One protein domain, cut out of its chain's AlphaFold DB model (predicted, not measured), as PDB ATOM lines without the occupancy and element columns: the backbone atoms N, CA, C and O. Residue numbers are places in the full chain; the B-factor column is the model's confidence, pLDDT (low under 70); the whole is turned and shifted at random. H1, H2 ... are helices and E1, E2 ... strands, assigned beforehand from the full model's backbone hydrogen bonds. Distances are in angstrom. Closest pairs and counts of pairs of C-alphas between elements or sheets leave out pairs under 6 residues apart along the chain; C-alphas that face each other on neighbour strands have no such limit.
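This is residues 81 to 147 and 162 to 257 of the 883 residues of the protein "Protein argonaute 5" of Pyrus ussuriensis x Pyrus communis (UniProt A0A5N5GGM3). This is a flat model spread round H3, which lies in its middle between the small hairpin of E2 and E3 and a three-stranded sheet, E1 E11 E10, with H2 packed near one end of that sheet. Beyond the hairpin, H1 packs on a long ribbon of two strands, E4 and E5; on the other side E9 runs on into E10 and E11 into E12, joining the small sheet to a branched sheet of E6, E7, E8, E9 and E12. The printed part has 163 residues with four named helices and twelve named strands, in the order E1 H1 E2 E3 E4 E5 H2 H3 H4 E6 E7 E8 E9 E10 E11 E12, and its class is mixed, helices and strands. The neighbour strands in each sheet are antiparallel, and the small sheet's order is E1 - E11 - E10. The whole is only just loose, close to compact, with a radius of gyration of the C-alphas of 18.6 A, and it spans 55 by 53 by 22 A.

Begin at E1, residues 81 to 83, an edge strand antiparallel to E11, residues 249 to 253; look for N 81 and O 252, 2.9 A apart, within hydrogen-bond range. E11 forms a hairpin with the other edge strand, E10, residues 243 to 246, where N 244 and O 251 are 2.9 A apart. Go on to H1, residues 95 to 108, whose closest C-alpha pair with E4, residues 137 to 144, is Leu 104 and Val 142, 6.3 A. E4 is antiparallel to E5, residues 163 to 170, at 160 degrees between directions, with N 140 and O 167 at 2.9 A. E2, residues 118 to 121, and E3, residues 127 to 129, form a hairpin, with N 119 and O 128 at 2.8 A. H2, residues 177 to 186, and H3, residues 193 to 204, are close but not clearly touching, with the C-alphas of Leu 177 and Ala 195 closest at 7.1 A; their lines are only just about perpendicular, at 70.2 degrees. With H2 and H3 on it, the sheet E1 E11 E10 makes two layers, helices on one face of a sheet. H3 comes closest to E10 at the C-alphas of Asp 200 and Leu 243, 5.5 A, and to E2 at those of Val 202 and Ala 120, 5.3 A. H4, residues 207 to 210, only grazes the branched sheet, with the C-alphas of Pro 207 and Tyr 218 6.9 A apart. There E6, residues 212 to 214, and E7, residues 217 to 219, form a hairpin, with N 212 and O 219 at 2.9 A. E9, residues 233 to 240, bends by 52 degrees at residue 237, and its pairing is staggered: residues 234 to 236 pair with E8, residues 226 to 228, and residues 238 to 240 with E7 on one side and E12, residues 255 to 257, on the other side. Check N 235 and O 227 at 2.8 A, N 218 and O 239 at 2.9 A, and N 240 and O 255 at 2.8 A. In H1, H2 and H3 every O i to N i+4 pair is within hydrogen-bond range; H4 is too short for such a pair.

Find C-alpha 81, where E1 begins, at (-4.523, 2.435, -34.470). H1 starts at C-alpha 95, (-24.716, 10.609, -53.460), and is 19.4 A long. E4 measures 22.3 A, E5 22.2 A and E9 20.6 A, while H2 is 14.0 A and H3 16.3 A; E12 ends at C-alpha 257, (-3.718, 16.261, -44.321).

The two C-alphas farthest apart are those of Pro 134 and Glu 231, 56.6 A. Residues 148 to 161 are not printed, and C-alphas 147 and 162 are 10.4 A apart across this cut, in the link from E4 to E5. Of the links printed whole, E1 to H1 is long, with 11 residues. The mean pLDDT of the printed part is 71.7, and 66 residues are under 70, among them 83 to 99, 116 to 126 and 184 to 191.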
ATOM      1  N   PHE A  81      -3.565   2.896 -35.470       82.44
ATOM      2  CA  PHE A  81      -4.523   2.435 -34.470       82.44
ATOM      3  C   PHE A  81      -4.972   1.009 -34.797       82.44
ATOM      4  O   PHE A  81      -5.310   0.717 -35.945       82.44
ATOM      5  N   LEU A  82      -4.958   0.109 -33.811       78.19
ATOM      6  CA  LEU A  82      -5.375  -1.283 -33.995       78.19
ATOM      7  C   LEU A  82      -6.880  -1.362 -34.308       78.19
ATOM      8  O   LEU A  82      -7.685  -0.696 -33.661       78.19
ATOM      9  N   VAL A  83      -7.257  -2.188 -35.286       69.50
ATOM     10  CA  VAL A  83      -8.650  -2.416 -35.696       69.50
ATOM     11  C   VAL A  83      -9.048  -3.859 -35.403       69.50
ATOM     12  O   VAL A  83      -8.602  -4.787 -36.081       69.50
ATOM     13  N   GLU A  84      -9.936  -4.041 -34.428       63.81
ATOM     14  CA  GLU A  84     -10.629  -5.310 -34.198       63.81
ATOM     15  C   GLU A  84     -11.853  -5.428 -35.121       63.81
ATOM     16  O   GLU A  84     -12.570  -4.457 -35.358       63.81
ATOM     17  N   VAL A  85     -12.086  -6.618 -35.684       53.22
ATOM     18  CA  VAL A  85     -13.082  -6.826 -36.753       53.22
ATOM     19  C   VAL A  85     -14.347  -7.492 -36.200       53.22
ATOM     20  O   VAL A  85     -14.608  -8.670 -36.441       53.22
ATOM     21  N   SER A  86     -15.154  -6.726 -35.463       38.50
ATOM     22  CA  SER A  86     -16.507  -7.106 -35.033       38.50
ATOM     23  C   SER A  86     -17.564  -6.537 -35.997       38.50
ATOM     24  O   SER A  86     -17.669  -5.331 -36.210       38.50
ATOM     25  N   ILE A  87     -18.338  -7.407 -36.656       35.66
ATOM     26  CA  ILE A  87     -19.186  -7.010 -37.798       35.66
ATOM     27  C   ILE A  87     -20.607  -6.632 -37.342       35.66
ATOM     28  O   ILE A  87     -21.529  -7.442 -37.435       35.66
ATOM     29  N   THR A  88     -20.802  -5.384 -36.903       30.83
ATOM     30  CA  THR A  88     -22.131  -4.829 -36.560       30.83
ATOM     31  C   THR A  88     -22.285  -3.337 -36.911       30.83
ATOM     32  O   THR A  88     -22.137  -2.490 -36.034       30.83
ATOM     33  N   SER A  89     -22.636  -2.992 -38.163       34.53
ATOM     34  CA  SER A  89     -23.166  -1.654 -38.530       34.53
ATOM     35  C   SER A  89     -23.706  -1.561 -39.973       34.53
ATOM     36  O   SER A  89     -23.280  -2.316 -40.846       34.53
ATOM     37  N   GLU A  90     -24.580  -0.580 -40.239       42.78
ATOM     38  CA  GLU A  90     -25.080  -0.173 -41.570       42.78
ATOM     39  C   GLU A  90     -24.524   1.226 -41.953       42.78
ATOM     40  O   GLU A  90     -24.854   2.179 -41.254       42.78
ATOM     41  N   ILE A  91     -23.742   1.415 -43.037       38.12
ATOM     42  CA  ILE A  91     -23.405   2.764 -43.586       38.12
ATOM     43  C   ILE A  91     -23.220   2.741 -45.126       38.12
ATOM     44  O   ILE A  91     -22.625   1.809 -45.667       38.12
ATOM     45  N   ALA A  92     -23.653   3.798 -45.848       36.19
ATOM     46  CA  ALA A  92     -23.245   4.070 -47.243       36.19
ATOM     47  C   ALA A  92     -23.473   5.537 -47.724       36.19
ATOM     48  O   ALA A  92     -24.611   5.996 -47.756       36.19
ATOM     49  N   SER A  93     -22.444   6.226 -48.262       42.78
ATOM     50  CA  SER A  93     -22.577   7.493 -49.047       42.78
ATOM     51  C   SER A  93     -21.623   7.683 -50.253       42.78
ATOM     52  O   SER A  93     -20.416   7.704 -50.090       42.78
ATOM     53  N   LYS A  94     -22.153   7.896 -51.463       52.66
ATOM     54  CA  LYS A  94     -21.528   8.579 -52.631       52.66
ATOM     55  C   LYS A  94     -22.699   9.053 -53.503       52.66
ATOM     56  O   LYS A  94     -22.986   8.460 -54.545       52.66
ATOM     57  N   LYS A  95     -23.436  10.042 -52.972       59.06
ATOM     58  CA  LYS A  95     -24.716  10.609 -53.460       59.06
ATOM     59  C   LYS A  95     -25.488   9.697 -54.426       59.06
ATOM     60  O   LYS A  95     -25.833   8.600 -54.008       59.06
ATOM     61  N   ILE A  96     -25.684  10.076 -55.695       64.75
ATOM     62  CA  ILE A  96     -26.659   9.466 -56.623       64.75
ATOM     63  C   ILE A  96     -26.614   7.929 -56.629       64.75
ATOM     64  O   ILE A  96     -27.641   7.289 -56.426       64.75
ATOM     65  N   ASN A  97     -25.438   7.317 -56.799       65.50
ATOM     66  CA  ASN A  97     -25.333   5.855 -56.854       65.50
ATOM     67  C   ASN A  97     -25.676   5.194 -55.510       65.50
ATOM     68  O   ASN A  97     -26.310   4.141 -55.486       65.50
ATOM     69  N   ARG A  98     -25.282   5.795 -54.377       66.75
ATOM     70  CA  ARG A  98     -25.655   5.262 -53.055       66.75
ATOM     71  C   ARG A  98     -27.082   5.675 -52.647       66.75
ATOM     72  O   ARG A  98     -27.679   4.960 -51.855       66.75
ATOM     73  N   ASP A  99     -27.679   6.701 -53.257       68.62
ATOM     74  CA  ASP A  99     -29.107   7.036 -53.146       68.62
ATOM     75  C   ASP A  99     -29.978   5.999 -53.886       68.62
ATOM     76  O   ASP A  99     -30.969   5.529 -53.326       68.62
ATOM     77  N   VAL A 100     -29.560   5.535 -55.077       72.25
ATOM     78  CA  VAL A 100     -30.169   4.370 -55.761       72.25
ATOM     79  C   VAL A 100     -30.138   3.136 -54.851       72.25
ATOM     80  O   VAL A 100     -31.153   2.458 -54.710       72.25
ATOM     81  N   ILE A 101     -29.010   2.860 -54.184       74.12
ATOM     82  CA  ILE A 101     -28.886   1.718 -53.260       74.12
ATOM     83  C   ILE A 101     -29.688   1.922 -51.960       74.12
ATOM     84  O   ILE A 101     -30.344   0.984 -51.513       74.12
ATOM     85  N   LYS A 102     -29.734   3.127 -51.374       74.06
ATOM     86  CA  LYS A 102     -30.612   3.436 -50.225       74.06
ATOM     87  C   LYS A 102     -32.089   3.215 -50.584       74.06
ATOM     88  O   LYS A 102     -32.838   2.658 -49.783       74.06
ATOM     89  N   GLN A 103     -32.500   3.587 -51.797       75.50
ATOM     90  CA  GLN A 103     -33.867   3.392 -52.282       75.50
ATOM     91  C   GLN A 103     -34.160   1.924 -52.655       75.50
ATOM     92  O   GLN A 103     -35.241   1.434 -52.335       75.50
ATOM     93  N   LEU A 104     -33.197   1.180 -53.221       78.12
ATOM     94  CA  LEU A 104     -33.273  -0.283 -53.367       78.12
ATOM     95  C   LEU A 104     -33.542  -0.942 -52.013       78.12
ATOM     96  O   LEU A 104     -34.468  -1.736 -51.891       78.12
ATOM     97  N   VAL A 105     -32.738  -0.618 -50.997       76.94
ATOM     98  CA  VAL A 105     -32.873  -1.197 -49.657       76.94
ATOM     99  C   VAL A 105     -34.257  -0.892 -49.085       76.94
ATOM    100  O   VAL A 105     -34.938  -1.815 -48.648       76.94
ATOM    101  N   ARG A 106     -34.737   0.355 -49.174       78.31
ATOM    102  CA  ARG A 106     -36.100   0.722 -48.744       78.31
ATOM    103  C   ARG A 106     -37.204  -0.095 -49.426       78.31
ATOM    104  O   ARG A 106     -38.158  -0.463 -48.756       78.31
ATOM    105  N   LEU A 107     -37.082  -0.372 -50.725       78.88
ATOM    106  CA  LEU A 107     -38.109  -1.079 -51.505       78.88
ATOM    107  C   LEU A 107     -38.012  -2.614 -51.418       78.88
ATOM    108  O   LEU A 107     -39.021  -3.301 -51.562       78.88
ATOM    109  N   TYR A 108     -36.811  -3.160 -51.201       77.88
ATOM    110  CA  TYR A 108     -36.523  -4.586 -51.406       77.88
ATOM    111  C   TYR A 108     -35.850  -5.302 -50.217       77.88
ATOM    112  O   TYR A 108     -35.590  -6.506 -50.325       77.88
ATOM    113  N   LYS A 109     -35.594  -4.625 -49.077       76.31
ATOM    114  CA  LYS A 109     -34.998  -5.230 -47.858       76.31
ATOM    115  C   LYS A 109     -35.717  -6.511 -47.447       76.31
ATOM    116  O   LYS A 109     -35.078  -7.545 -47.277       76.31
ATOM    117  N   GLU A 110     -37.035  -6.448 -47.303       74.44
ATOM    118  CA  GLU A 110     -37.827  -7.576 -46.800       74.44
ATOM    119  C   GLU A 110     -38.130  -8.610 -47.887       74.44
ATOM    120  O   GLU A 110     -37.992  -9.806 -47.648       74.44
ATOM    121  N   SER A 111     -38.483  -8.154 -49.091       73.62
ATOM    122  CA  SER A 111     -38.997  -9.005 -50.168       73.62
ATOM    123  C   SER A 111     -37.921  -9.767 -50.943       73.62
ATOM    124  O   SER A 111     -38.185 -10.876 -51.410       73.62
ATOM    125  N   HIS A 112     -36.728  -9.193 -51.146       69.12
ATOM    126  CA  HIS A 112     -35.706  -9.767 -52.038       69.12
ATOM    127  C   HIS A 112     -34.294  -9.812 -51.444       69.12
ATOM    128  O   HIS A 112     -33.519 -10.678 -51.834       69.12
ATOM    129  N   LEU A 113     -33.941  -8.935 -50.498       70.69
ATOM    130  CA  LEU A 113     -32.628  -8.959 -49.833       70.69
ATOM    131  C   LEU A 113     -32.610  -9.849 -48.571       70.69
ATOM    132  O   LEU A 113     -31.591  -9.938 -47.889       70.69
ATOM    133  N   GLY A 114     -33.718 -10.527 -48.244       68.88
ATOM    134  CA  GLY A 114     -33.795 -11.468 -47.119       68.88
ATOM    135  C   GLY A 114     -33.568 -10.808 -45.753       68.88
ATOM    136  O   GLY A 114     -32.893 -11.378 -44.899       68.88
ATOM    137  N   LYS A 115     -34.065  -9.575 -45.584       71.94
ATOM    138  CA  LYS A 115     -33.828  -8.649 -44.458       71.94
ATOM    139  C   LYS A 115     -32.375  -8.171 -44.288       71.94
ATOM    140  O   LYS A 115     -32.114  -7.370 -43.391       71.94
ATOM    141  N   ARG A 116     -31.438  -8.587 -45.151       66.94
ATOM    142  CA  ARG A 116     -30.010  -8.231 -45.069       66.94
ATOM    143  C   ARG A 116     -29.758  -6.838 -45.639       66.94
ATOM    144  O   ARG A 116     -30.290  -6.478 -46.687       66.94
ATOM    145  N   MET A 117     -28.912  -6.072 -44.956       62.25
ATOM    146  CA  MET A 117     -28.433  -4.778 -45.442       62.25
ATOM    147  C   MET A 117     -27.121  -4.948 -46.225       62.25
ATOM    148  O   MET A 117     -26.295  -5.790 -45.852       62.25
ATOM    149  N   PRO A 118     -26.879  -4.145 -47.277       62.69
ATOM    150  CA  PRO A 118     -25.528  -3.929 -47.777       62.69
ATOM    151  C   PRO A 118     -24.716  -3.222 -46.684       62.69
ATOM    152  O   PRO A 118     -25.062  -2.123 -46.257       62.69
ATOM    153  N   ALA A 119     -23.655  -3.876 -46.216       54.78
ATOM    154  CA  ALA A 119     -22.788  -3.385 -45.148       54.78
ATOM    155  C   ALA A 119     -21.849  -2.272 -45.640       54.78
ATOM    156  O   ALA A 119     -21.520  -1.366 -44.882       54.78
ATOM    157  N   ALA A 120     -21.448  -2.327 -46.916       62.62
ATOM    158  CA  ALA A 120     -20.770  -1.234 -47.608       62.62
ATOM    159  C   ALA A 120     -20.962  -1.330 -49.131       62.62
ATOM    160  O   ALA A 120     -21.310  -2.377 -49.681       62.62
ATOM    161  N   TYR A 121     -20.702  -0.232 -49.835       67.62
ATOM    162  CA  TYR A 121     -20.684  -0.158 -51.296       67.62
ATOM    163  C   TYR A 121     -19.645   0.886 -51.691       67.62
ATOM    164  O   TYR A 121     -19.700   2.004 -51.193       67.62
ATOM    165  N   ASP A 122     -18.729   0.572 -52.608       64.81
ATOM    166  CA  ASP A 122     -17.724   1.542 -53.076       64.81
ATOM    167  C   ASP A 122     -18.385   2.793 -53.702       64.81
ATOM    168  O   ASP A 122     -17.867   3.904 -53.618       64.81
ATOM    169  N   GLY A 123     -19.599   2.682 -54.245       61.28
ATOM    170  CA  GLY A 123     -20.262   3.767 -54.980       61.28
ATOM    171  C   GLY A 123     -19.967   3.757 -56.481       61.28
ATOM    172  O   GLY A 123     -20.468   4.620 -57.198       61.28
ATOM    173  N   MET A 124     -19.199   2.772 -56.960       65.31
ATOM    174  CA  MET A 124     -19.101   2.415 -58.377       65.31
ATOM    175  C   MET A 124     -19.790   1.074 -58.654       65.31
ATOM    176  O   MET A 124     -20.959   1.074 -59.029       65.31
ATOM    177  N   LYS A 125     -19.108  -0.065 -58.452       69.25
ATOM    178  CA  LYS A 125     -19.587  -1.386 -58.923       69.25
ATOM    179  C   LYS A 125     -19.736  -2.469 -57.842       69.25
ATOM    180  O   LYS A 125     -20.514  -3.393 -58.042       69.25
ATOM    181  N   SER A 126     -19.025  -2.374 -56.718       67.56
ATOM    182  CA  SER A 126     -18.910  -3.449 -55.715       67.56
ATOM    183  C   SER A 126     -19.694  -3.165 -54.428       67.56
ATOM    184  O   SER A 126     -19.319  -2.298 -53.636       67.56
ATOM    185  N   VAL A 127     -20.790  -3.904 -54.224       72.19
ATOM    186  CA  VAL A 127     -21.591  -3.931 -52.983       72.19
ATOM    187  C   VAL A 127     -21.169  -5.136 -52.139       72.19
ATOM    188  O   VAL A 127     -20.985  -6.228 -52.674       72.19
ATOM    189  N   HIS A 128     -21.062  -4.956 -50.823       73.88
ATOM    190  CA  HIS A 128     -20.670  -5.986 -49.863       73.88
ATOM    191  C   HIS A 128     -21.756  -6.148 -48.787       73.88
ATOM    192  O   HIS A 128     -22.295  -5.161 -48.286       73.88
ATOM    193  N   THR A 129     -22.088  -7.386 -48.423       71.00
ATOM    194  CA  THR A 129     -23.138  -7.742 -47.450       71.00
ATOM    195  C   THR A 129     -22.565  -8.614 -46.334       71.00
ATOM    196  O   THR A 129     -21.665  -9.418 -46.572       71.00
ATOM    197  N   ALA A 130     -23.116  -8.508 -45.120       68.00
ATOM    198  CA  ALA A 130     -22.744  -9.340 -43.968       68.00
ATOM    199  C   ALA A 130     -23.339 -10.768 -44.065       68.00
ATOM    200  O   ALA A 130     -24.093 -11.218 -43.207       68.00
ATOM    201  N   GLY A 131     -23.053 -11.461 -45.171       68.69
ATOM    202  CA  GLY A 131     -23.596 -12.775 -45.527       68.69
ATOM    203  C   GLY A 131     -24.155 -12.819 -46.958       68.69
ATOM    204  O   GLY A 131     -24.390 -11.769 -47.560       68.69
ATOM    205  N   PRO A 132     -24.376 -14.019 -47.530       71.44
ATOM    206  CA  PRO A 132     -24.897 -14.174 -48.891       71.44
ATOM    207  C   PRO A 132     -26.310 -13.592 -49.047       71.44
ATOM    208  O   PRO A 132     -27.104 -13.610 -48.105       71.44
ATOM    209  N   LEU A 133     -26.635 -13.104 -50.244       79.12
ATOM    210  CA  LEU A 133     -28.008 -12.765 -50.634       79.12
ATOM    211  C   LEU A 133     -28.769 -14.043 -51.045       79.12
ATOM    212  O   LEU A 133     -28.127 -15.021 -51.432       79.12
ATOM    213  N   PRO A 134     -30.115 -14.064 -51.001       79.00
ATOM    214  CA  PRO A 134     -30.919 -15.234 -51.382       79.00
ATOM    215  C   PRO A 134     -31.014 -15.444 -52.911       79.00
ATOM    216  O   PRO A 134     -31.970 -16.036 -53.403       79.00
ATOM    217  N   PHE A 135     -30.054 -14.923 -53.679       78.25
ATOM    218  CA  PHE A 135     -29.935 -15.066 -55.128       78.25
ATOM    219  C   PHE A 135     -28.468 -14.889 -55.558       78.25
ATOM    220  O   PHE A 135     -27.709 -14.161 -54.916       78.25
ATOM    221  N   SER A 136     -28.074 -15.525 -56.663       69.81
ATOM    222  CA  SER A 136     -26.745 -15.374 -57.279       69.81
ATOM    223  C   SER A 136     -26.686 -14.211 -58.277       69.81
ATOM    224  O   SER A 136     -25.686 -13.495 -58.331       69.81
ATOM    225  N   ILE A 137     -27.760 -13.991 -59.043       78.06
ATOM    226  CA  ILE A 137     -27.952 -12.860 -59.961       78.06
ATOM    227  C   ILE A 137     -29.411 -12.403 -59.861       78.06
ATOM    228  O   ILE A 137     -30.312 -13.241 -59.881       78.06
ATOM    229  N   LYS A 138     -29.664 -11.091 -59.762       75.19
ATOM    230  CA  LYS A 138     -31.014 -10.519 -59.884       75.19
ATOM    231  C   LYS A 138     -31.001  -9.080 -60.398       75.19
ATOM    232  O   LYS A 138     -30.162  -8.275 -59.994       75.19
ATOM    233  N   GLU A 139     -31.953  -8.761 -61.270       76.12
ATOM    234  CA  GLU A 139     -32.156  -7.416 -61.817       76.12
ATOM    235  C   GLU A 139     -33.161  -6.617 -60.980       76.12
ATOM    236  O   GLU A 139     -34.125  -7.170 -60.444       76.12
ATOM    237  N   PHE A 140     -32.942  -5.306 -60.885       74.62
ATOM    238  CA  PHE A 140     -33.793  -4.370 -60.158       74.62
ATOM    239  C   PHE A 140     -34.022  -3.099 -60.982       74.62
ATOM    240  O   PHE A 140     -33.146  -2.651 -61.726       74.62
ATOM    241  N   VAL A 141     -35.202  -2.495 -60.814       73.50
ATOM    242  CA  VAL A 141     -35.559  -1.204 -61.412       73.50
ATOM    243  C   VAL A 141     -35.989  -0.264 -60.295       73.50
ATOM    244  O   VAL A 141     -37.018  -0.477 -59.660       73.50
ATOM    245  N   VAL A 142     -35.191   0.770 -60.035       73.06
ATOM    246  CA  VAL A 142     -35.443   1.750 -58.971       73.06
ATOM    247  C   VAL A 142     -35.706   3.108 -59.602       73.06
ATOM    248  O   VAL A 142     -34.866   3.637 -60.329       73.06
ATOM    249  N   LYS A 143     -36.867   3.697 -59.304       74.88
ATOM    250  CA  LYS A 143     -37.165   5.081 -59.681       74.88
ATOM    251  C   LYS A 143     -36.631   6.018 -58.601       74.88
ATOM    252  O   LYS A 143     -37.007   5.886 -57.434       74.88
ATOM    253  N   LEU A 144     -35.773   6.961 -58.983       67.44
ATOM    254  CA  LEU A 144     -35.430   8.106 -58.142       67.44
ATOM    255  C   LEU A 144     -36.215   9.330 -58.617       67.44
ATOM    256  O   LEU A 144     -35.993   9.829 -59.723       67.44
ATOM    257  N   ALA A 145     -37.079   9.838 -57.740       58.97
ATOM    258  CA  ALA A 145     -37.543  11.215 -57.822       58.97
ATOM    259  C   ALA A 145     -36.364  12.145 -57.492       58.97
ATOM    260  O   ALA A 145     -35.641  11.914 -56.516       58.97
ATOM    261  N   GLU A 146     -36.148  13.191 -58.292       51.41
ATOM    262  CA  GLU A 146     -35.030  14.120 -58.092       51.41
ATOM    263  C   GLU A 146     -35.173  14.869 -56.761       51.41
ATOM    264  O   GLU A 146     -35.945  15.821 -56.623       51.41
ATOM    265  N   THR A 147     -34.415  14.400 -55.767       44.66
ATOM    266  CA  THR A 147     -34.414  14.927 -54.401       44.66
ATOM    267  C   THR A 147     -33.399  16.062 -54.288       44.66
ATOM    268  O   THR A 147     -32.373  15.959 -53.610       44.66
ATOM    269  N   ASP A 162     -38.951  11.515 -63.702       54.34
ATOM    270  CA  ASP A 162     -38.498  10.444 -62.812       54.34
ATOM    271  C   ASP A 162     -37.422   9.613 -63.518       54.34
ATOM    272  O   ASP A 162     -37.611   9.145 -64.645       54.34
ATOM    273  N   ARG A 163     -36.266   9.445 -62.871       59.31
ATOM    274  CA  ARG A 163     -35.147   8.704 -63.456       59.31
ATOM    275  C   ARG A 163     -35.242   7.243 -63.039       59.31
ATOM    276  O   ARG A 163     -35.033   6.906 -61.873       59.31
ATOM    277  N   GLU A 164     -35.561   6.378 -63.997       66.31
ATOM    278  CA  GLU A 164     -35.558   4.928 -63.802       66.31
ATOM    279  C   GLU A 164     -34.140   4.370 -63.958       66.31
ATOM    280  O   GLU A 164     -33.566   4.379 -65.048       66.31
ATOM    281  N   PHE A 165     -33.573   3.859 -62.869       66.56
ATOM    282  CA  PHE A 165     -32.279   3.189 -62.863       66.56
ATOM    283  C   PHE A 165     -32.488   1.674 -62.873       66.56
ATOM    284  O   PHE A 165     -32.992   1.104 -61.904       66.56
ATOM    285  N   LYS A 166     -32.086   1.023 -63.970       67.94
ATOM    286  CA  LYS A 166     -32.016  -0.441 -64.083       67.94
ATOM    287  C   LYS A 166     -30.602  -0.906 -63.742       67.94
ATOM    288  O   LYS A 166     -29.643  -0.341 -64.265       67.94
ATOM    289  N   PHE A 167     -30.464  -1.904 -62.875       67.19
ATOM    290  CA  PHE A 167     -29.161  -2.469 -62.512       67.19
ATOM    291  C   PHE A 167     -29.279  -3.900 -61.986       67.19
ATOM    292  O   PHE A 167     -30.298  -4.300 -61.421       67.19
ATOM    293  N   THR A 168     -28.197  -4.656 -62.151       69.25
ATOM    294  CA  THR A 168     -28.167  -6.102 -61.915       69.25
ATOM    295  C   THR A 168     -27.161  -6.418 -60.820       69.25
ATOM    296  O   THR A 168     -25.964  -6.172 -60.966       69.25
ATOM    297  N   LEU A 169     -27.644  -6.959 -59.701       73.81
ATOM    298  CA  LEU A 169     -26.801  -7.447 -58.617       73.81
ATOM    299  C   LEU A 169     -26.379  -8.882 -58.938       73.81
ATOM    300  O   LEU A 169     -27.198  -9.797 -58.885       73.81
ATOM    301  N   LYS A 170     -25.097  -9.066 -59.265       74.38
ATOM    302  CA  LYS A 170     -24.443 -10.368 -59.453       74.38
ATOM    303  C   LYS A 170     -23.455 -10.617 -58.316       74.38
ATOM    304  O   LYS A 170     -22.639  -9.749 -58.006       74.38
ATOM    305  N   LEU A 171     -23.490 -11.814 -57.736       77.88
ATOM    306  CA  LEU A 171     -22.456 -12.306 -56.831       77.88
ATOM    307  C   LEU A 171     -21.129 -12.408 -57.597       77.88
ATOM    308  O   LEU A 171     -20.997 -13.221 -58.510       77.88
ATOM    309  N   ALA A 172     -20.165 -11.556 -57.245       69.00
ATOM    310  CA  ALA A 172     -18.849 -11.522 -57.883       69.00
ATOM    311  C   ALA A 172     -17.873 -12.527 -57.249       69.00
ATOM    312  O   ALA A 172     -17.248 -13.311 -57.955       69.00
ATOM    313  N   SER A 173     -17.763 -12.522 -55.917       69.88
ATOM    314  CA  SER A 173     -16.870 -13.404 -55.159       69.88
ATOM    315  C   SER A 173     -17.321 -13.539 -53.699       69.88
ATOM    316  O   SER A 173     -17.864 -12.604 -53.099       69.88
ATOM    317  N   LYS A 174     -17.092 -14.718 -53.105       69.00
ATOM    318  CA  LYS A 174     -17.292 -14.978 -51.672       69.00
ATOM    319  C   LYS A 174     -15.958 -14.787 -50.950       69.00
ATOM    320  O   LYS A 174     -15.086 -15.645 -51.026       69.00
ATOM    321  N   HIS A 175     -15.813 -13.660 -50.260       68.88
ATOM    322  CA  HIS A 175     -14.613 -13.342 -49.488       68.88
ATOM    323  C   HIS A 175     -14.625 -14.117 -48.169       68.88
ATOM    324  O   HIS A 175     -15.594 -14.045 -47.415       68.88
ATOM    325  N   ASP A 176     -13.555 -14.861 -47.901       66.12
ATOM    326  CA  ASP A 176     -13.428 -15.683 -46.701       66.12
ATOM    327  C   ASP A 176     -12.558 -14.974 -45.652       66.12
ATOM    328  O   ASP A 176     -11.330 -14.932 -45.753       66.12
ATOM    329  N   LEU A 177     -13.211 -14.395 -44.642       67.44
ATOM    330  CA  LEU A 177     -12.534 -13.701 -43.546       67.44
ATOM    331  C   LEU A 177     -11.764 -14.662 -42.626       67.44
ATOM    332  O   LEU A 177     -10.807 -14.228 -41.987       67.44
ATOM    333  N   TYR A 178     -12.090 -15.960 -42.616       68.69
ATOM    334  CA  TYR A 178     -11.304 -16.955 -41.884       68.69
ATOM    335  C   TYR A 178      -9.912 -17.119 -42.509       68.69
ATOM    336  O   TYR A 178      -8.917 -17.127 -41.791       68.69
ATOM    337  N   ARG A 179      -9.800 -17.119 -43.848       68.12
ATOM    338  CA  ARG A 179      -8.492 -17.100 -44.540       68.12
ATOM    339  C   ARG A 179      -7.698 -15.826 -44.259       68.12
ATOM    340  O   ARG A 179      -6.475 -15.882 -44.172       68.12
ATOM    341  N   LEU A 180      -8.377 -14.688 -44.104       71.25
ATOM    342  CA  LEU A 180      -7.739 -13.421 -43.739       71.25
ATOM    343  C   LEU A 180      -7.167 -13.482 -42.312       71.25
ATOM    344  O   LEU A 180      -6.002 -13.158 -42.102       71.25
ATOM    345  N   GLN A 181      -7.959 -13.970 -41.355       68.88
ATOM    346  CA  GLN A 181      -7.538 -14.195 -39.970       68.88
ATOM    347  C   GLN A 181      -6.391 -15.214 -39.880       68.88
ATOM    348  O   GLN A 181      -5.390 -14.956 -39.215       68.88
ATOM    349  N   GLN A 182      -6.489 -16.328 -40.611       71.19
ATOM    350  CA  GLN A 182      -5.448 -17.350 -40.687       71.19
ATOM    351  C   GLN A 182      -4.155 -16.793 -41.302       71.19
ATOM    352  O   GLN A 182      -3.079 -17.055 -40.771       71.19
ATOM    353  N   SER A 183      -4.231 -15.990 -42.371       70.94
ATOM    354  CA  SER A 183      -3.068 -15.323 -42.981       70.94
ATOM    355  C   SER A 183      -2.347 -14.407 -41.987       70.94
ATOM    356  O   SER A 183      -1.124 -14.494 -41.872       70.94
ATOM    357  N   LEU A 184      -3.093 -13.608 -41.215       68.88
ATOM    358  CA  LEU A 184      -2.539 -12.747 -40.164       68.88
ATOM    359  C   LEU A 184      -1.884 -13.558 -39.033       68.88
ATOM    360  O   LEU A 184      -0.769 -13.244 -38.630       68.88
ATOM    361  N   GLN A 185      -2.538 -14.622 -38.555       68.50
ATOM    362  CA  GLN A 185      -2.025 -15.474 -37.471       68.50
ATOM    363  C   GLN A 185      -0.798 -16.309 -37.874       68.50
ATOM    364  O   GLN A 185       0.060 -16.582 -37.040       68.50
ATOM    365  N   THR A 186      -0.709 -16.727 -39.137       65.56
ATOM    366  CA  THR A 186       0.377 -17.588 -39.646       65.56
ATOM    367  C   THR A 186       1.512 -16.819 -40.325       65.56
ATOM    368  O   THR A 186       2.491 -17.433 -40.748       65.56
ATOM    369  N   GLY A 187       1.401 -15.493 -40.461       61.47
ATOM    370  CA  GLY A 187       2.387 -14.663 -41.161       61.47
ATOM    371  C   GLY A 187       2.509 -14.967 -42.662       61.47
ATOM    372  O   GLY A 187       3.540 -14.671 -43.265       61.47
ATOM    373  N   GLN A 188       1.489 -15.584 -43.269       60.12
ATOM    374  CA  GLN A 188       1.509 -15.975 -44.681       60.12
ATOM    375  C   GLN A 188       1.572 -14.745 -45.592       60.12
ATOM    376  O   GLN A 188       0.764 -13.824 -45.474       60.12
ATOM    377  N   HIS A 189       2.523 -14.768 -46.529       55.53
ATOM    378  CA  HIS A 189       2.950 -13.613 -47.329       55.53
ATOM    379  C   HIS A 189       1.841 -12.991 -48.204       55.53
ATOM    380  O   HIS A 189       1.903 -11.812 -48.546       55.53
ATOM    381  N   GLU A 190       0.828 -13.766 -48.587       62.06
ATOM    382  CA  GLU A 190      -0.257 -13.322 -49.467       62.06
ATOM    383  C   GLU A 190      -1.543 -13.081 -48.668       62.06
ATOM    384  O   GLU A 190      -2.474 -13.885 -48.674       62.06
ATOM    385  N   SER A 191      -1.601 -11.935 -47.979       63.97
ATOM    386  CA  SER A 191      -2.845 -11.434 -47.385       63.97
ATOM    387  C   SER A 191      -3.882 -11.170 -48.493       63.97
ATOM    388  O   SER A 191      -3.566 -10.386 -49.399       63.97
ATOM    389  N   PRO A 192      -5.103 -11.744 -48.442       73.06
ATOM    390  CA  PRO A 192      -6.131 -11.551 -49.469       73.06
ATOM    391  C   PRO A 192      -6.494 -10.072 -49.695       73.06
ATOM    392  O   PRO A 192      -7.282  -9.495 -48.944       73.06
ATOM    393  N   GLN A 193      -5.920  -9.459 -50.739       76.00
ATOM    394  CA  GLN A 193      -6.033  -8.018 -51.011       76.00
ATOM    395  C   GLN A 193      -7.488  -7.574 -51.165       76.00
ATOM    396  O   GLN A 193      -7.874  -6.549 -50.608       76.00
ATOM    397  N   ASP A 194      -8.316  -8.390 -51.821       73.75
ATOM    398  CA  ASP A 194      -9.743  -8.129 -52.005       73.75
ATOM    399  C   ASP A 194     -10.463  -7.955 -50.657       73.75
ATOM    400  O   ASP A 194     -11.258  -7.035 -50.482       73.75
ATOM    401  N   ALA A 195     -10.141  -8.787 -49.659       73.38
ATOM    402  CA  ALA A 195     -10.747  -8.707 -48.331       73.38
ATOM    403  C   ALA A 195     -10.239  -7.492 -47.529       73.38
ATOM    404  O   ALA A 195     -11.022  -6.865 -46.813       73.38
ATOM    405  N   VAL A 196      -8.970  -7.100 -47.705       78.19
ATOM    406  CA  VAL A 196      -8.450  -5.819 -47.186       78.19
ATOM    407  C   VAL A 196      -9.186  -4.643 -47.835       78.19
ATOM    408  O   VAL A 196      -9.562  -3.703 -47.139       78.19
ATOM    409  N   GLN A 197      -9.466  -4.711 -49.142       79.69
ATOM    410  CA  GLN A 197     -10.240  -3.700 -49.861       79.69
ATOM    411  C   GLN A 197     -11.693  -3.622 -49.366       79.69
ATOM    412  O   GLN A 197     -12.209  -2.513 -49.238       79.69
ATOM    413  N   VAL A 198     -12.349  -4.742 -49.026       74.88
ATOM    414  CA  VAL A 198     -13.686  -4.705 -48.394       74.88
ATOM    415  C   VAL A 198     -13.644  -3.915 -47.085       74.88
ATOM    416  O   VAL A 198     -14.461  -3.015 -46.896       74.88
ATOM    417  N   LEU A 199     -12.684  -4.202 -46.200       75.88
ATOM    418  CA  LEU A 199     -12.547  -3.508 -44.913       75.88
ATOM    419  C   LEU A 199     -12.200  -2.016 -45.087       75.88
ATOM    420  O   LEU A 199     -12.777  -1.166 -44.413       75.88
ATOM    421  N   ASP A 200     -11.326  -1.680 -46.038       79.19
ATOM    422  CA  ASP A 200     -10.975  -0.301 -46.406       79.19
ATOM    423  C   ASP A 200     -12.202   0.470 -46.954       79.19
ATOM    424  O   ASP A 200     -12.400   1.635 -46.619       79.19
ATOM    425  N   VAL A 201     -13.090  -0.181 -47.721       78.81
ATOM    426  CA  VAL A 201     -14.359   0.405 -48.205       78.81
ATOM    427  C   VAL A 201     -15.404   0.553 -47.087       78.81
ATOM    428  O   VAL A 201     -16.122   1.553 -47.074       78.81
ATOM    429  N   VAL A 202     -15.472  -0.377 -46.126       76.00
ATOM    430  CA  VAL A 202     -16.328  -0.256 -44.926       76.00
ATOM    431  C   VAL A 202     -15.897   0.945 -44.080       76.00
ATOM    432  O   VAL A 202     -16.713   1.820 -43.798       76.00
ATOM    433  N   LEU A 203     -14.608   1.049 -43.737       77.38
ATOM    434  CA  LEU A 203     -14.079   2.132 -42.894       77.38
ATOM    435  C   LEU A 203     -14.163   3.519 -43.555       77.38
ATOM    436  O   LEU A 203     -14.170   4.534 -42.857       77.38
ATOM    437  N   ARG A 204     -14.253   3.581 -44.889       79.12
ATOM    438  CA  ARG A 204     -14.506   4.822 -45.639       79.12
ATOM    439  C   ARG A 204     -15.979   5.211 -45.745       79.12
ATOM    440  O   ARG A 204     -16.270   6.372 -46.015       79.12
ATOM    441  N   ALA A 205     -16.923   4.297 -45.508       72.94
ATOM    442  CA  ALA A 205     -18.342   4.542 -45.779       72.94
ATOM    443  C   ALA A 205     -18.933   5.731 -44.993       72.94
ATOM    444  O   ALA A 205     -19.763   6.456 -45.543       72.94
ATOM    445  N   THR A 206     -18.486   5.943 -43.749       73.94
ATOM    446  CA  THR A 206     -18.912   7.043 -42.863       73.94
ATOM    447  C   THR A 206     -18.255   8.391 -43.190       73.94
ATOM    448  O   THR A 206     -18.989   9.369 -43.359       73.94
ATOM    449  N   PRO A 207     -16.914   8.510 -43.304       77.12
ATOM    450  CA  PRO A 207     -16.299   9.781 -43.687       77.12
ATOM    451  C   PRO A 207     -16.649  10.203 -45.130       77.12
ATOM    452  O   PRO A 207     -16.779  11.402 -45.370       77.12
ATOM    453  N   ASP A 208     -16.950   9.262 -46.041       76.25
ATOM    454  CA  ASP A 208     -17.547   9.525 -47.369       76.25
ATOM    455  C   ASP A 208     -18.943  10.217 -47.310       76.25
ATOM    456  O   ASP A 208     -19.456  10.667 -48.341       76.25
ATOM    457  N   GLU A 209     -19.619  10.270 -46.153       70.12
ATOM    458  CA  GLU A 209     -20.899  10.989 -45.977       70.12
ATOM    459  C   GLU A 209     -20.735  12.383 -45.365       70.12
ATOM    460  O   GLU A 209     -21.526  13.278 -45.667       70.12
ATOM    461  N   LYS A 210     -19.717  12.571 -44.519       76.25
ATOM    462  CA  LYS A 210     -19.527  13.800 -43.731       76.25
ATOM    463  C   LYS A 210     -18.556  14.800 -44.359       76.25
ATOM    464  O   LYS A 210     -18.743  15.998 -44.177       76.25
ATOM    465  N   TYR A 211     -17.539  14.329 -45.080       83.81
ATOM    466  CA  TYR A 211     -16.393  15.148 -45.482       83.81
ATOM    467  C   TYR A 211     -16.198  15.203 -47.002       83.81
ATOM    468  O   TYR A 211     -16.648  14.336 -47.752       83.81
ATOM    469  N   THR A 212     -15.475  16.221 -47.465       83.25
ATOM    470  CA  THR A 212     -15.037  16.321 -48.861       83.25
ATOM    471  C   THR A 212     -13.886  15.345 -49.091       83.25
ATOM    472  O   THR A 212     -12.843  15.453 -48.450       83.25
ATOM    473  N   VAL A 213     -14.073  14.383 -49.997       84.62
ATOM    474  CA  VAL A 213     -13.100  13.308 -50.246       84.62
ATOM    475  C   VAL A 213     -12.163  13.672 -51.396       84.62
ATOM    476  O   VAL A 213     -12.626  13.920 -52.511       84.62
ATOM    477  N   ALA A 214     -10.851  13.614 -51.166       82.44
ATOM    478  CA  ALA A 214      -9.846  13.636 -52.229       82.44
ATOM    479  C   ALA A 214      -8.858  12.471 -52.053       82.44
ATOM    480  O   ALA A 214      -8.085  12.412 -51.097       82.44
ATOM    481  N   GLY A 215      -8.896  11.507 -52.978       82.56
ATOM    482  CA  GLY A 215      -8.071  10.296 -52.922       82.56
ATOM    483  C   GLY A 215      -8.420   9.399 -51.729       82.56
ATOM    484  O   GLY A 215      -9.379   8.635 -51.790       82.56
ATOM    485  N   ARG A 216      -7.617   9.483 -50.661       83.12
ATOM    486  CA  ARG A 216      -7.823   8.797 -49.366       83.12
ATOM    487  C   ARG A 216      -7.824   9.769 -48.172       83.12
ATOM    488  O   ARG A 216      -7.705   9.323 -47.031       83.12
ATOM    489  N   SER A 217      -7.928  11.070 -48.445       86.88
ATOM    490  CA  SER A 217      -8.019  12.130 -47.442       86.88
ATOM    491  C   SER A 217      -9.413  12.749 -47.398       86.88
ATOM    492  O   SER A 217     -10.107  12.838 -48.416       86.88
ATOM    493  N   TYR A 218      -9.787  13.193 -46.202       88.56
ATOM    494  CA  TYR A 218     -11.102  13.695 -45.834       88.56
ATOM    495  C   TYR A 218     -10.986  15.095 -45.244       88.56
ATOM    496  O   TYR A 218     -10.335  15.270 -44.218       88.56
ATOM    497  N   PHE A 219     -11.621  16.075 -45.885       88.00
ATOM    498  CA  PHE A 219     -11.511  17.496 -45.551       88.00
ATOM    499  C   PHE A 219     -12.851  18.064 -45.076       88.00
ATOM    500  O   PHE A 219     -13.895  17.785 -45.679       88.00
ATOM    501  N   THR A 220     -12.824  18.872 -44.015       82.50
ATOM    502  CA  THR A 220     -14.007  19.580 -43.499       82.50
ATOM    503  C   THR A 220     -13.997  21.057 -43.906       82.50
ATOM    504  O   THR A 220     -12.961  21.603 -44.272       82.50
ATOM    505  N   ILE A 221     -15.167  21.698 -43.845       77.12
ATOM    506  CA  ILE A 221     -15.373  23.135 -44.112       77.12
ATOM    507  C   ILE A 221     -15.672  23.886 -42.794       77.12
ATOM    508  O   ILE A 221     -16.154  25.018 -42.791       77.12
ATOM    509  N   GLU A 222     -15.435  23.246 -41.645       78.06
ATOM    510  CA  GLU A 222     -15.632  23.850 -40.324       78.06
ATOM    511  C   GLU A 222     -14.698  25.062 -40.116       78.06
ATOM    512  O   GLU A 222     -13.502  24.953 -40.406       78.06
ATOM    513  N   PRO A 223     -15.190  26.201 -39.581       63.44
ATOM    514  CA  PRO A 223     -14.419  27.451 -39.514       63.44
ATOM    515  C   PRO A 223     -13.053  27.316 -38.832       63.44
ATOM    516  O   PRO A 223     -12.064  27.861 -39.309       63.44
ATOM    517  N   TRP A 224     -12.985  26.527 -37.759       64.44
ATOM    518  CA  TRP A 224     -11.779  26.285 -36.958       64.44
ATOM    519  C   TRP A 224     -10.711  25.436 -37.669       64.44
ATOM    520  O   TRP A 224      -9.613  25.251 -37.146       64.44
ATOM    521  N   GLN A 225     -11.034  24.879 -38.841       72.00
ATOM    522  CA  GLN A 225     -10.174  23.985 -39.616       72.00
ATOM    523  C   GLN A 225      -9.855  24.510 -41.028       72.00
ATOM    524  O   GLN A 225      -9.142  23.829 -41.769       72.00
ATOM    525  N   LYS A 226     -10.304  25.720 -41.388       81.00
ATOM    526  CA  LYS A 226      -9.922  26.403 -42.637       81.00
ATOM    527  C   LYS A 226      -9.026  27.627 -42.400       81.00
ATOM    528  O   LYS A 226      -8.762  28.001 -41.258       81.00
ATOM    529  N   GLY A 227      -8.529  28.223 -43.478       81.56
ATOM    530  CA  GLY A 227      -7.831  29.510 -43.473       81.56
ATOM    531  C   GLY A 227      -7.391  29.924 -44.877       81.56
ATOM    532  O   GLY A 227      -7.311  29.089 -45.775       81.56
ATOM    533  N   ASP A 228      -7.129  31.212 -45.077       81.75
ATOM    534  CA  ASP A 228      -6.749  31.767 -46.382       81.75
ATOM    535  C   ASP A 228      -5.321  31.335 -46.792       81.75
ATOM    536  O   ASP A 228      -4.425  31.243 -45.948       81.75
ATOM    537  N   LEU A 229      -5.106  31.063 -48.084       81.38
ATOM    538  CA  LEU A 229      -3.779  30.861 -48.688       81.38
ATOM    539  C   LEU A 229      -3.305  32.078 -49.504       81.38
ATOM    540  O   LEU A 229      -2.160  32.098 -49.955       81.38
ATOM    541  N   GLY A 230      -4.159  33.088 -49.679       66.81
ATOM    542  CA  GLY A 230      -3.938  34.241 -50.543       66.81
ATOM    543  C   GLY A 230      -4.410  34.001 -51.980       66.81
ATOM    544  O   GLY A 230      -4.455  32.878 -52.471       66.81
ATOM    545  N   GLU A 231      -4.775  35.087 -52.666       66.12
ATOM    546  CA  GLU A 231      -5.312  35.119 -54.044       66.12
ATOM    547  C   GLU A 231      -6.651  34.377 -54.296       66.12
ATOM    548  O   GLU A 231      -7.137  34.366 -55.431       66.12
ATOM    549  N   GLY A 232      -7.308  33.832 -53.263       70.56
ATOM    550  CA  GLY A 232      -8.673  33.285 -53.331       70.56
ATOM    551  C   GLY A 232      -8.891  31.789 -53.021       70.56
ATOM    552  O   GLY A 232     -10.036  31.448 -52.712       70.56
ATOM    553  N   PRO A 233      -7.903  30.873 -53.096       81.12
ATOM    554  CA  PRO A 233      -8.029  29.557 -52.469       81.12
ATOM    555  C   PRO A 233      -7.828  29.612 -50.946       81.12
ATOM    556  O   PRO A 233      -7.030  30.381 -50.422       81.12
ATOM    557  N   GLU A 234      -8.501  28.707 -50.245       87.50
ATOM    558  CA  GLU A 234      -8.322  28.436 -48.819       87.50
ATOM    559  C   GLU A 234      -7.579  27.113 -48.623       87.50
ATOM    560  O   GLU A 234      -7.740  26.182 -49.417       87.50
ATOM    561  N   TYR A 235      -6.842  26.967 -47.523       89.12
ATOM    562  CA  TYR A 235      -6.516  25.641 -47.014       89.12
ATOM    563  C   TYR A 235      -7.704  25.108 -46.212       89.12
ATOM    564  O   TYR A 235      -8.260  25.803 -45.362       89.12
ATOM    565  N   TRP A 236      -8.060  23.846 -46.431       90.12
ATOM    566  CA  TRP A 236      -8.916  23.077 -45.532       90.12
ATOM    567  C   TRP A 236      -8.066  21.981 -44.885       90.12
ATOM    568  O   TRP A 236      -7.311  21.274 -45.565       90.12
ATOM    569  N   ARG A 237      -8.160  21.847 -43.561       88.06
ATOM    570  CA  ARG A 237      -7.571  20.728 -42.818       88.06
ATOM    571  C   ARG A 237      -8.483  19.502 -42.891       88.06
ATOM    572  O   ARG A 237      -9.656  19.564 -43.268       88.06
ATOM    573  N   GLY A 238      -7.893  18.365 -42.575       89.81
ATOM    574  CA  GLY A 238      -8.496  17.062 -42.753       89.81
ATOM    575  C   GLY A 238      -7.552  15.956 -42.309       89.81
ATOM    576  O   GLY A 238      -6.491  16.216 -41.738       89.81
ATOM    577  N   PHE A 239      -7.922  14.716 -42.606       89.38
ATOM    578  CA  PHE A 239      -7.132  13.542 -42.247       89.38
ATOM    579  C   PHE A 239      -7.035  12.529 -43.390       89.38
ATOM    580  O   PHE A 239      -7.969  12.338 -44.172       89.38
ATOM    581  N   TYR A 240      -5.888  11.864 -43.476       89.00
ATOM    582  CA  TYR A 240      -5.588  10.766 -44.388       89.00
ATOM    583  C   TYR A 240      -5.890   9.427 -43.705       89.00
ATOM    584  O   TYR A 240      -5.427   9.208 -42.589       89.00
ATOM    585  N   GLN A 241      -6.653   8.536 -44.354       86.88
ATOM    586  CA  GLN A 241      -7.111   7.274 -43.747       86.88
ATOM    587  C   GLN A 241      -7.011   6.058 -44.704       86.88
ATOM    588  O   GLN A 241      -7.965   5.736 -45.430       86.88
ATOM    589  N   PRO A 242      -5.874   5.335 -44.715       87.19
ATOM    590  CA  PRO A 242      -5.766   3.991 -45.280       87.19
ATOM    591  C   PRO A 242      -5.725   2.892 -44.205       87.19
ATOM    592  O   PRO A 242      -4.982   2.978 -43.223       87.19
ATOM    593  N   LEU A 243      -6.430   1.789 -44.456       84.94
ATOM    594  CA  LEU A 243      -6.209   0.543 -43.723       84.94
ATOM    595  C   LEU A 243      -4.885  -0.115 -44.162       84.94
ATOM    596  O   LEU A 243      -4.557  -0.131 -45.353       84.94
ATOM    597  N   ARG A 244      -4.120  -0.682 -43.222       84.19
ATOM    598  CA  ARG A 244      -2.884  -1.436 -43.496       84.19
ATOM    599  C   ARG A 244      -2.916  -2.819 -42.825       84.19
ATOM    600  O   ARG A 244      -3.179  -2.890 -41.625       84.19
ATOM    601  N   PRO A 245      -2.619  -3.919 -43.544       78.31
ATOM    602  CA  PRO A 245      -2.308  -5.197 -42.909       78.31
ATOM    603  C   PRO A 245      -0.915  -5.138 -42.266       78.31
ATOM    604  O   PRO A 245       0.020  -4.584 -42.848       78.31
ATOM    605  N   THR A 246      -0.763  -5.722 -41.078       76.31
ATOM    606  CA  THR A 246       0.517  -5.840 -40.365       76.31
ATOM    607  C   THR A 246       0.664  -7.228 -39.735       76.31
ATOM    608  O   THR A 246      -0.302  -7.983 -39.634       76.31
ATOM    609  N   GLN A 247       1.862  -7.538 -39.234       73.56
ATOM    610  CA  GLN A 247       2.129  -8.748 -38.441       73.56
ATOM    611  C   GLN A 247       1.385  -8.797 -37.085       73.56
ATOM    612  O   GLN A 247       1.433  -9.817 -36.407       73.56
ATOM    613  N   TYR A 248       0.701  -7.714 -36.692       69.69
ATOM    614  CA  TYR A 248      -0.118  -7.601 -35.478       69.69
ATOM    615  C   TYR A 248      -1.593  -7.297 -35.806       69.69
ATOM    616  O   TYR A 248      -2.278  -6.623 -35.041       69.69
ATOM    617  N   GLY A 249      -2.079  -7.741 -36.970       72.75
ATOM    618  CA  GLY A 249      -3.449  -7.488 -37.424       72.75
ATOM    619  C   GLY A 249      -3.596  -6.198 -38.236       72.75
ATOM    620  O   GLY A 249      -2.637  -5.702 -38.834       72.75
ATOM    621  N   PHE A 250      -4.815  -5.661 -38.294       77.06
ATOM    622  CA  PHE A 250      -5.130  -4.471 -39.085       77.06
ATOM    623  C   PHE A 250      -4.864  -3.181 -38.325       77.06
ATOM    624  O   PHE A 250      -5.322  -3.005 -37.201       77.06
ATOM    625  N   TRP A 251      -4.107  -2.285 -38.951       82.31
ATOM    626  CA  TRP A 251      -3.704  -1.007 -38.383       82.31
ATOM    627  C   TRP A 251      -4.245   0.111 -39.280       82.31
ATOM    628  O   TRP A 251      -3.924   0.189 -40.469       82.31
ATOM    629  N   LEU A 252      -5.100   0.963 -38.722       86.06
ATOM    630  CA  LEU A 252      -5.619   2.160 -39.370       86.06
ATOM    631  C   LEU A 252      -4.596   3.279 -39.192       86.06
ATOM    632  O   LEU A 252      -4.390   3.756 -38.081       86.06
ATOM    633  N   ASN A 253      -3.931   3.676 -40.272       88.56
ATOM    634  CA  ASN A 253      -3.069   4.855 -40.257       88.56
ATOM    635  C   ASN A 253      -3.970   6.098 -40.311       88.56
ATOM    636  O   ASN A 253      -4.880   6.146 -41.143       88.56
ATOM    637  N   ILE A 254      -3.740   7.066 -39.423       89.06
ATOM    638  CA  ILE A 254      -4.421   8.364 -39.445       89.06
ATOM    639  C   ILE A 254      -3.355   9.453 -39.373       89.06
ATOM    640  O   ILE A 254      -2.576   9.503 -38.424       89.06
ATOM    641  N   ASP A 255      -3.317  10.323 -40.376       90.19
ATOM    642  CA  ASP A 255      -2.373  11.443 -40.450       90.19
ATOM    643  C   ASP A 255      -3.099  12.751 -40.785       90.19
ATOM    644  O   ASP A 255      -4.167  12.725 -41.401       90.19
ATOM    645  N   VAL A 256      -2.538  13.896 -40.397       90.12
ATOM    646  CA  VAL A 256      -3.119  15.214 -40.683       90.12
ATOM    647  C   VAL A 256      -2.818  15.589 -42.132       90.12
ATOM    648  O   VAL A 256      -1.663  15.704 -42.531       90.12
ATOM    649  N   SER A 257      -3.858  15.833 -42.926       88.69
ATOM    650  CA  SER A 257      -3.718  16.261 -44.321       88.69
ATOM    651  C   SER A 257      -4.323  17.641 -44.539       88.69
ATOM    652  O   SER A 257      -5.448  17.902 -44.118       88.69
TER     653      SER A 257